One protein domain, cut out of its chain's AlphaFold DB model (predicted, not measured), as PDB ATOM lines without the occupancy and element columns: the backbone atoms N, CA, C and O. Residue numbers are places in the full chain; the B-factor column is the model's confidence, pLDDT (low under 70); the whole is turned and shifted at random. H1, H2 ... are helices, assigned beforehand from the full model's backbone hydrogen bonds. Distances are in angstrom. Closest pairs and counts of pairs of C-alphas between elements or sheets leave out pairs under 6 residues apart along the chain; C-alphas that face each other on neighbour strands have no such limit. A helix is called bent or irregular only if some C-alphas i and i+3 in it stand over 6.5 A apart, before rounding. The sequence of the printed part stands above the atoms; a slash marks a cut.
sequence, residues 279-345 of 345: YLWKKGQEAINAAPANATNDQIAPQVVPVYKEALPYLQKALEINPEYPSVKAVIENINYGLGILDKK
ATOM      1  N   TYR A 279     234.402 226.498 296.254       97.56
ATOM      2  CA  TYR A 279     233.141 226.800 296.927       97.56
ATOM      3  C   TYR A 279     231.957 226.908 295.957       97.56
ATOM      4  O   TYR A 279     230.848 226.527 296.325       97.56
ATOM      5  N   LEU A 280     232.178 227.309 294.701       98.25
ATOM      6  CA  LEU A 280     231.166 227.194 293.643       98.25
ATOM      7  C   LEU A 280     230.841 225.728 293.316       98.25
ATOM      8  O   LEU A 280     229.671 225.370 293.174       98.25
ATOM      9  N   TRP A 281     231.855 224.862 293.252       97.25
ATOM     10  CA  TRP A 281     231.648 223.420 293.122       97.25
ATOM     11  C   TRP A 281     230.890 222.848 294.324       97.25
ATOM     12  O   TRP A 281     229.902 222.140 294.143       97.25
ATOM     13  N   LYS A 282     231.285 223.214 295.548       95.25
ATOM     14  CA  LYS A 282     230.605 222.803 296.781       95.25
ATOM     15  C   LYS A 282     229.135 223.228 296.783       95.25
ATOM     16  O   LYS A 282     228.282 222.404 297.087       95.25
ATOM     17  N   LYS A 283     228.828 224.458 296.360       95.19
ATOM     18  CA  LYS A 283     227.449 224.947 296.210       95.19
ATOM     19  C   LYS A 283     226.631 224.082 295.243       95.19
ATOM     20  O   LYS A 283     225.479 223.761 295.520       95.19
ATOM     21  N   GLY A 284     227.226 223.665 294.123       95.94
ATOM     22  CA  GLY A 284     226.582 222.725 293.200       95.94
ATOM     23  C   GLY A 284     226.352 221.345 293.829       95.94
ATOM     24  O   GLY A 284     225.277 220.778 293.671       95.94
ATOM     25  N   GLN A 285     227.312 220.832 294.602       94.94
ATOM     26  CA  GLN A 285     227.153 219.572 295.341       94.94
ATOM     27  C   GLN A 285     226.058 219.658 296.412       94.94
ATOM     28  O   GLN A 285     225.266 218.733 296.557       94.94
ATOM     29  N   GLU A 286     225.966 220.774 297.136       93.25
ATOM     30  CA  GLU A 286     224.892 221.027 298.102       93.25
ATOM     31  C   GLU A 286     223.517 221.024 297.420       93.25
ATOM     32  O   GLU A 286     222.590 220.405 297.939       93.25
ATOM     33  N   ALA A 287     223.396 221.615 296.227       94.19
ATOM     34  CA  ALA A 287     222.161 221.572 295.442       94.19
ATOM     35  C   ALA A 287     221.796 220.148 294.978       94.19
ATOM     36  O   ALA A 287     220.625 219.775 295.027       94.19
ATOM     37  N   ILE A 288     222.781 219.335 294.573       94.19
ATOM     38  CA  ILE A 288     222.567 217.915 294.237       94.19
ATOM     39  C   ILE A 288     222.085 217.143 295.471       94.19
ATOM     40  O   ILE A 288     221.098 216.421 295.395       94.19
ATOM     41  N   ASN A 289     222.752 217.317 296.612       93.75
ATOM     42  CA  ASN A 289     222.446 216.588 297.845       93.75
ATOM     43  C   ASN A 289     221.100 216.992 298.462       93.75
ATOM     44  O   ASN A 289     220.462 216.180 299.128       93.75
ATOM     45  N   ALA A 290     220.678 218.241 298.265       94.12
ATOM     46  CA  ALA A 290     219.382 218.734 298.715       94.12
ATOM     47  C   ALA A 290     218.221 218.299 297.802       94.12
ATOM     48  O   ALA A 290     217.058 218.413 298.198       94.12
ATOM     49  N   ALA A 291     218.505 217.823 296.586       94.44
ATOM     50  CA  ALA A 291     217.476 217.376 295.661       94.44
ATOM     51  C   ALA A 291     216.825 216.060 296.142       94.44
ATOM     52  O   ALA A 291     217.499 215.199 296.712       94.44
ATOM     53  N   PRO A 292     215.515 215.857 295.898       94.19
ATOM     54  CA  PRO A 292     214.871 214.567 296.135       94.19
ATOM     55  C   PRO A 292     215.605 213.423 295.423       94.19
ATOM     56  O   PRO A 292     216.082 213.592 294.305       94.19
ATOM     57  N   ALA A 293     215.625 212.224 296.015       91.56
ATOM     58  CA  ALA A 293     216.329 211.066 295.447       91.56
ATOM     59  C   ALA A 293     215.852 210.659 294.034       91.56
ATOM     60  O   ALA A 293     216.568 209.973 293.313       91.56
ATOM     61  N   ASN A 294     214.640 211.066 293.641       92.94
ATOM     62  CA  ASN A 294     214.052 210.839 292.320       92.94
ATOM     63  C   ASN A 294     214.078 212.083 291.413       92.94
ATOM     64  O   ASN A 294     213.397 212.091 290.386       92.94
ATOM     65  N   ALA A 295     214.795 213.141 291.800       92.88
ATOM     66  CA  ALA A 295     214.915 214.341 290.991       92.88
ATOM     67  C   ALA A 295     215.600 214.022 289.656       92.88
ATOM     68  O   ALA A 295     216.617 213.335 289.590       92.88
ATOM     69  N   THR A 296     215.009 214.528 288.581       93.19
ATOM     70  CA  THR A 296     215.538 214.392 287.223       93.19
ATOM     71  C   THR A 296     216.677 215.380 286.981       93.19
ATOM     72  O   THR A 296     216.773 216.417 287.644       93.19
ATOM     73  N   ASN A 297     217.509 215.106 285.975       91.94
ATOM     74  CA  ASN A 297     218.555 216.039 285.554       91.94
ATOM     75  C   ASN A 297     217.978 217.421 285.209       91.94
ATOM     76  O   ASN A 297     218.564 218.421 285.607       91.94
ATOM     77  N   ASP A 298     216.798 217.488 284.586       92.00
ATOM     78  CA  ASP A 298     216.120 218.751 284.256       92.00
ATOM     79  C   ASP A 298     215.763 219.593 285.493       92.00
ATOM     80  O   ASP A 298     215.721 220.821 285.422       92.00
ATOM     81  N   GLN A 299     215.530 218.954 286.643       92.19
ATOM     82  CA  GLN A 299     215.231 219.642 287.904       92.19
ATOM     83  C   GLN A 299     216.499 220.131 288.625       92.19
ATOM     84  O   GLN A 299     216.459 221.152 289.315       92.19
ATOM     85  N   ILE A 300     217.622 219.425 288.466       93.62
ATOM     86  CA  ILE A 300     218.890 219.713 289.158       93.62
ATOM     87  C   ILE A 300     219.779 220.660 288.337       93.62
ATOM     88  O   ILE A 300     220.379 221.592 288.881       93.62
ATOM     89  N   ALA A 301     219.860 220.452 287.020       94.88
ATOM     90  CA  ALA A 301     220.771 221.157 286.122       94.88
ATOM     91  C   ALA A 301     220.684 222.694 286.210       94.88
ATOM     92  O   ALA A 301     221.748 223.320 286.259       94.88
ATOM     93  N   PRO A 302     219.497 223.334 286.325       95.38
ATOM     94  CA  PRO A 302     219.401 224.791 286.446       95.38
ATOM     95  C   PRO A 302     220.123 225.378 287.667       95.38
ATOM     96  O   PRO A 302     220.527 226.537 287.630       95.38
ATOM     97  N   GLN A 303     220.296 224.596 288.737       94.00
ATOM     98  CA  GLN A 303     220.973 225.034 289.963       94.00
ATOM     99  C   GLN A 303     222.478 224.732 289.938       94.00
ATOM    100  O   GLN A 303     223.271 225.490 290.491       94.00
ATOM    101  N   VAL A 304     222.883 223.641 289.280       96.56
ATOM    102  CA  VAL A 304     224.259 223.117 289.334       96.56
ATOM    103  C   VAL A 304     225.113 223.576 288.156       96.56
ATOM    104  O   VAL A 304     226.258 223.992 288.335       96.56
ATOM    105  N   VAL A 305     224.575 223.524 286.936       96.88
ATOM    106  CA  VAL A 305     225.341 223.820 285.717       96.88
ATOM    107  C   VAL A 305     225.915 225.245 285.722       96.88
ATOM    108  O   VAL A 305     227.095 225.386 285.386       96.88
ATOM    109  N   PRO A 306     225.174 226.303 286.127       97.44
ATOM    110  CA  PRO A 306     225.724 227.658 286.157       97.44
ATOM    111  C   PRO A 306     226.922 227.804 287.100       97.44
ATOM    112  O   PRO A 306     227.943 228.358 286.698       97.44
ATOM    113  N   VAL A 307     226.836 227.263 288.322       97.31
ATOM    114  CA  VAL A 307     227.921 227.383 289.313       97.31
ATOM    115  C   VAL A 307     229.143 226.554 288.924       97.31
ATOM    116  O   VAL A 307     230.270 226.997 289.118       97.31
ATOM    117  N   TYR A 308     228.949 225.396 288.292       98.12
ATOM    118  CA  TYR A 308     230.045 224.585 287.752       98.12
ATOM    119  C   TYR A 308     230.762 225.275 286.594       98.12
ATOM    120  O   TYR A 308     231.992 225.324 286.573       98.12
ATOM    121  N   LYS A 309     230.008 225.859 285.656       98.12
ATOM    122  CA  LYS A 309     230.586 226.638 284.552       98.12
ATOM    123  C   LYS A 309     231.314 227.881 285.063       98.12
ATOM    124  O   LYS A 309     232.366 228.215 284.526       98.12
ATOM    125  N   GLU A 310     230.809 228.522 286.116       98.31
ATOM    126  CA  GLU A 310     231.495 229.641 286.763       98.31
ATOM    127  C   GLU A 310     232.772 229.205 287.503       98.31
ATOM    128  O   GLU A 310     233.758 229.934 287.480       98.31
ATOM    129  N   ALA A 311     232.797 228.023 288.125       98.38
ATOM    130  CA  ALA A 311     233.945 227.533 288.891       98.38
ATOM    131  C   ALA A 311     235.194 227.265 288.033       98.38
ATOM    132  O   ALA A 311     236.314 227.575 288.444       98.38
ATOM    133  N   LEU A 312     235.004 226.680 286.844       98.44
ATOM    134  CA  LEU A 312     236.085 226.229 285.960       98.44
ATOM    135  C   LEU A 312     237.156 227.288 285.644       98.44
ATOM    136  O   LEU A 312     238.330 226.967 285.833       98.44
ATOM    137  N   PRO A 313     236.831 228.523 285.205       98.31
ATOM    138  CA  PRO A 313     237.854 229.522 284.896       98.31
ATOM    139  C   PRO A 313     238.719 229.889 286.108       98.31
ATOM    140  O   PRO A 313     239.924 230.080 285.952       98.31
ATOM    141  N   TYR A 314     238.156 229.926 287.321       98.44
ATOM    142  CA  TYR A 314     238.940 230.186 288.532       98.44
ATOM    143  C   TYR A 314     239.880 229.017 288.860       98.44
ATOM    144  O   TYR A 314     241.058 229.227 289.136       98.44
ATOM    145  N   LEU A 315     239.405 227.772 288.763       98.19
ATOM    146  CA  LEU A 315     240.243 226.586 288.993       98.19
ATOM    147  C   LEU A 315     241.366 226.469 287.953       98.19
ATOM    148  O   LEU A 315     242.511 226.180 288.294       98.19
ATOM    149  N   GLN A 316     241.062 226.748 286.685       97.75
ATOM    150  CA  GLN A 316     242.059 226.803 285.616       97.75
ATOM    151  C   GLN A 316     243.096 227.892 285.888       97.75
ATOM    152  O   GLN A 316     244.291 227.639 285.746       97.75
ATOM    153  N   LYS A 317     242.661 229.073 286.347       98.06
ATOM    154  CA  LYS A 317     243.577 230.153 286.712       98.06
ATOM    155  C   LYS A 317     244.482 229.775 287.883       98.06
ATOM    156  O   LYS A 317     245.670 230.085 287.849       98.06
ATOM    157  N   ALA A 318     243.959 229.068 288.887       97.50
ATOM    158  CA  ALA A 318     244.762 228.560 289.997       97.50
ATOM    159  C   ALA A 318     245.880 227.613 289.515       97.50
ATOM    160  O   ALA A 318     247.019 227.768 289.949       97.50
ATOM    161  N   LEU A 319     245.589 226.705 288.569       96.50
ATOM    162  CA  LEU A 319     246.596 225.828 287.944       96.50
ATOM    163  C   LEU A 319     247.576 226.570 287.030       96.50
ATOM    164  O   LEU A 319     248.740 226.194 286.957       96.50
ATOM    165  N   GLU A 320     247.128 227.611 286.327       96.62
ATOM    166  CA  GLU A 320     248.015 228.455 285.518       96.62
ATOM    167  C   GLU A 320     249.063 229.151 286.400       96.62
ATOM    168  O   GLU A 320     250.233 229.231 286.033       96.62
ATOM    169  N   ILE A 321     248.647 229.636 287.576       94.44
ATOM    170  CA  ILE A 321     249.534 230.303 288.537       94.44
ATOM    171  C   ILE A 321     250.436 229.284 289.249       94.44
ATOM    172  O   ILE A 321     251.622 229.549 289.440       94.44
ATOM    173  N   ASN A 322     249.884 228.138 289.652       94.44
ATOM    174  CA  ASN A 322     250.606 227.062 290.325       94.44
ATOM    175  C   ASN A 322     250.233 225.696 289.706       94.44
ATOM    176  O   ASN A 322     249.239 225.088 290.109       94.44
ATOM    177  N   PRO A 323     251.030 225.174 288.756       94.44
ATOM    178  CA  PRO A 323     250.743 223.900 288.085       94.44
ATOM    179  C   PRO A 323     250.698 222.674 289.010       94.44
ATOM    180  O   PRO A 323     250.035 221.681 288.691       94.44
ATOM    181  N   GLU A 324     251.370 222.767 290.159       92.69
ATOM    182  CA  GLU A 324     251.441 221.729 291.193       92.69
ATOM    183  C   GLU A 324     250.405 221.945 292.310       92.69
ATOM    184  O   GLU A 324     250.475 221.297 293.354       92.69
ATOM    185  N   TYR A 325     249.436 222.852 292.117       90.50
ATOM    186  CA  TYR A 325     248.422 223.136 293.129       90.50
ATOM    187  C   TYR A 325     247.612 221.860 293.454       90.50
ATOM    188  O   TYR A 325     246.929 221.318 292.571       90.50
ATOM    189  N   PRO A 326     247.644 221.372 294.711       86.88
ATOM    190  CA  PRO A 326     246.994 220.119 295.081       86.88
ATOM    191  C   PRO A 326     245.478 220.159 294.887       86.88
ATOM    192  O   PRO A 326     244.831 221.181 295.085       86.88
ATOM    193  N   SER A 327     244.880 219.020 294.548       86.75
ATOM    194  CA  SER A 327     243.420 218.836 294.468       86.75
ATOM    195  C   SER A 327     242.671 219.639 293.391       86.75
ATOM    196  O   SER A 327     241.535 219.281 293.091       86.75
ATOM    197  N   VAL A 328     243.263 220.647 292.735       94.81
ATOM    198  CA  VAL A 328     242.553 221.443 291.708       94.81
ATOM    199  C   VAL A 328     242.149 220.581 290.509       94.81
ATOM    200  O   VAL A 328     241.006 220.655 290.060       94.81
ATOM    201  N   LYS A 329     243.056 219.724 290.019       94.69
ATOM    202  CA  LYS A 329     242.786 218.819 288.884       94.69
ATOM    203  C   LYS A 329     241.592 217.902 289.168       94.69
ATOM    204  O   LYS A 329     240.678 217.833 288.355       94.69
ATOM    205  N   ALA A 330     241.545 217.307 290.362       95.50
ATOM    206  CA  ALA A 330     240.444 216.442 290.781       95.50
ATOM    207  C   ALA A 330     239.099 217.190 290.854       95.50
ATOM    208  O   ALA A 330     238.070 216.662 290.437       95.50
ATOM    209  N   VAL A 331     239.084 218.440 291.337       97.12
ATOM    210  CA  VAL A 331     237.854 219.254 291.360       97.12
ATOM    211  C   VAL A 331     237.381 219.568 289.935       97.12
ATOM    212  O   VAL A 331     236.191 219.440 289.652       97.12
ATOM    213  N   ILE A 332     238.293 219.918 289.021       97.81
ATOM    214  CA  ILE A 332     237.963 220.149 287.603       97.81
ATOM    215  C   ILE A 332     237.387 218.881 286.957       97.81
ATOM    216  O   ILE A 332     236.373 218.952 286.265       97.81
ATOM    217  N   GLU A 333     238.001 217.721 287.192       96.88
ATOM    218  CA  GLU A 333     237.518 216.428 286.691       96.88
ATOM    219  C   GLU A 333     236.107 216.115 287.204       96.88
ATOM    220  O   GLU A 333     235.227 215.779 286.409       96.88
ATOM    221  N   ASN A 334     235.856 216.320 288.499       97.00
ATOM    222  CA  ASN A 334     234.535 216.132 289.104       97.00
ATOM    223  C   ASN A 334     233.481 217.076 288.512       97.00
ATOM    224  O   ASN A 334     232.351 216.653 288.252       97.00
ATOM    225  N   ILE A 335     233.833 218.346 288.279       97.75
ATOM    226  CA  ILE A 335     232.944 219.308 287.616       97.75
ATOM    227  C   ILE A 335     232.606 218.830 286.202       97.75
ATOM    228  O   ILE A 335     231.431 218.767 285.843       97.75
ATOM    229  N   ASN A 336     233.614 218.464 285.407       97.38
ATOM    230  CA  ASN A 336     233.418 218.032 284.023       97.38
ATOM    231  C   ASN A 336     232.576 216.754 283.933       97.38
ATOM    232  O   ASN A 336     231.702 216.654 283.073       97.38
ATOM    233  N   TYR A 337     232.795 215.804 284.845       95.88
ATOM    234  CA  TYR A 337     231.973 214.604 284.953       95.88
ATOM    235  C   TYR A 337     230.506 214.948 285.254       95.88
ATOM    236  O   TYR A 337     229.608 214.485 284.552       95.88
ATOM    237  N   GLY A 338     230.262 215.818 286.242       94.81
ATOM    238  CA  GLY A 338     228.915 216.270 286.594       94.81
ATOM    239  C   GLY A 338     228.212 217.002 285.448       94.81
ATOM    240  O   GLY A 338     227.054 216.711 285.153       94.81
ATOM    241  N   LEU A 339     228.920 217.892 284.744       95.56
ATOM    242  CA  LEU A 339     228.400 218.557 283.545       95.56
ATOM    243  C   LEU A 339     228.051 217.546 282.445       95.56
ATOM    244  O   LEU A 339     226.995 217.655 281.836       95.56
ATOM    245  N   GLY A 340     228.876 216.516 282.233       94.31
ATOM    246  CA  GLY A 340     228.610 215.465 281.247       94.31
ATOM    247  C   GLY A 340     227.375 214.602 281.543       94.31
ATOM    248  O   GLY A 340     226.824 213.999 280.621       94.31
ATOM    249  N   ILE A 341     226.936 214.536 282.804       91.62
ATOM    250  CA  ILE A 341     225.675 213.892 283.201       91.62
ATOM    251  C   ILE A 341     224.501 214.853 283.005       91.62
ATOM    252  O   ILE A 341     223.487 214.464 282.433       91.62
ATOM    253  N   LEU A 342     224.644 216.095 283.472       90.25
ATOM    254  CA  LEU A 342     223.558 217.077 283.525       90.25
ATOM    255  C   LEU A 342     223.243 217.732 282.169       90.25
ATOM    256  O   LEU A 342     222.107 218.137 281.961       90.25
ATOM    257  N   ASP A 343     224.208 217.819 281.245       79.44
ATOM    258  CA  ASP A 343     224.012 218.409 279.907       79.44
ATOM    259  C   ASP A 343     223.440 217.401 278.876       79.44
ATOM    260  O   ASP A 343     223.119 217.788 277.748       79.44
ATOM    261  N   LYS A 344     223.285 216.110 279.222       66.19
ATOM    262  CA  LYS A 344     222.647 215.114 278.339       66.19
ATOM    263  C   LYS A 344     221.122 215.256 278.394       66.19
ATOM    264  O   LYS A 344     220.500 214.788 279.343       66.19
ATOM    265  N   LYS A 345     220.570 215.913 277.369       53.22
ATOM    266  CA  LYS A 345     219.130 215.975 277.072       53.22
ATOM    267  C   LYS A 345     218.580 214.647 276.575       53.22
ATOM    268  O   LYS A 345     219.302 213.978 275.798       53.22
TER     269      LYS A 345
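AT A GLANCE: This is residues 279 to 345 of the 345 residues of the protein "Tetratricopeptide repeat protein" of Sodaliphilus pleomorphus (UniProt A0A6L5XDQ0). One long, kinked helix, H2, serves as a spine, and two shorter helices, H1 and H3, pack along it from different sides, both running opposite to it. The three helices run back and forth along the long axis, and their centres make a triangle; H1 covers a part of H2, residues 300 to 311. The printed part has 67 residues with three named helices, in the order H1, H2, H3, and no named strand; its class is all helix. It is only just compact, close to loose, with a radius of gyration of the C-alphas of 12.7 A, and its elongated outline spans 40 by 22 by 15 A.

HOW THE PARTS SIT: H1, residues 279 to 290, and H2, residues 297 to 321, form a helical hairpin. They touch, with H2 taking part through residues 300 to 311 alone, and their closest C-alphas, those of Gly 284 and Val 304, are 4.5 A apart. They run opposite ways at a shallow tilt of 22 degrees. H2 has a kink of 44 degrees near residue 304. H2 and H3, residues 328 to 342, form a second helical hairpin and touch, the closest C-alphas being those of Asn 297 and Leu 342 at 5.5 A. They run opposite ways at a shallow tilt of 25 degrees. H1 and H3 are close but not clearly touching: their closest C-alphas, those of Trp 281 and Ile 335, are 7.0 A apart. They run the same way at a steep tilt of 41 degrees. In H1 and H3 every O i to N i+4 pair is within hydrogen-bond range; in H2 15 of 21 are.

IN THESE COORDINATES: H1 begins at C-alpha 279, at (233.141, 226.800, 296.927), and measures 16.0 A from first to last C-alpha. H2 runs from C-alpha 297, at (218.555, 216.039, 285.554), over 34.2 A to C-alpha 321. It is irregular, but only just: C-alphas 299 and 302 are 6.8 A apart, and its line is a rough one. H3 measures 21.1 A and ends at C-alpha 342, at (223.558, 217.077, 283.525).

THE WHOLE: The two C-alphas farthest apart, those of Asn 294 and Ile 321, are 40.6 A from each other. The printed part has no cut and ends at residue 345, the chain's last. The links from H1 to H2 and from H2 to H3 are short, with six residues each. The mean pLDDT of the printed part is 93.9, and residues 344 to 345 are under 70.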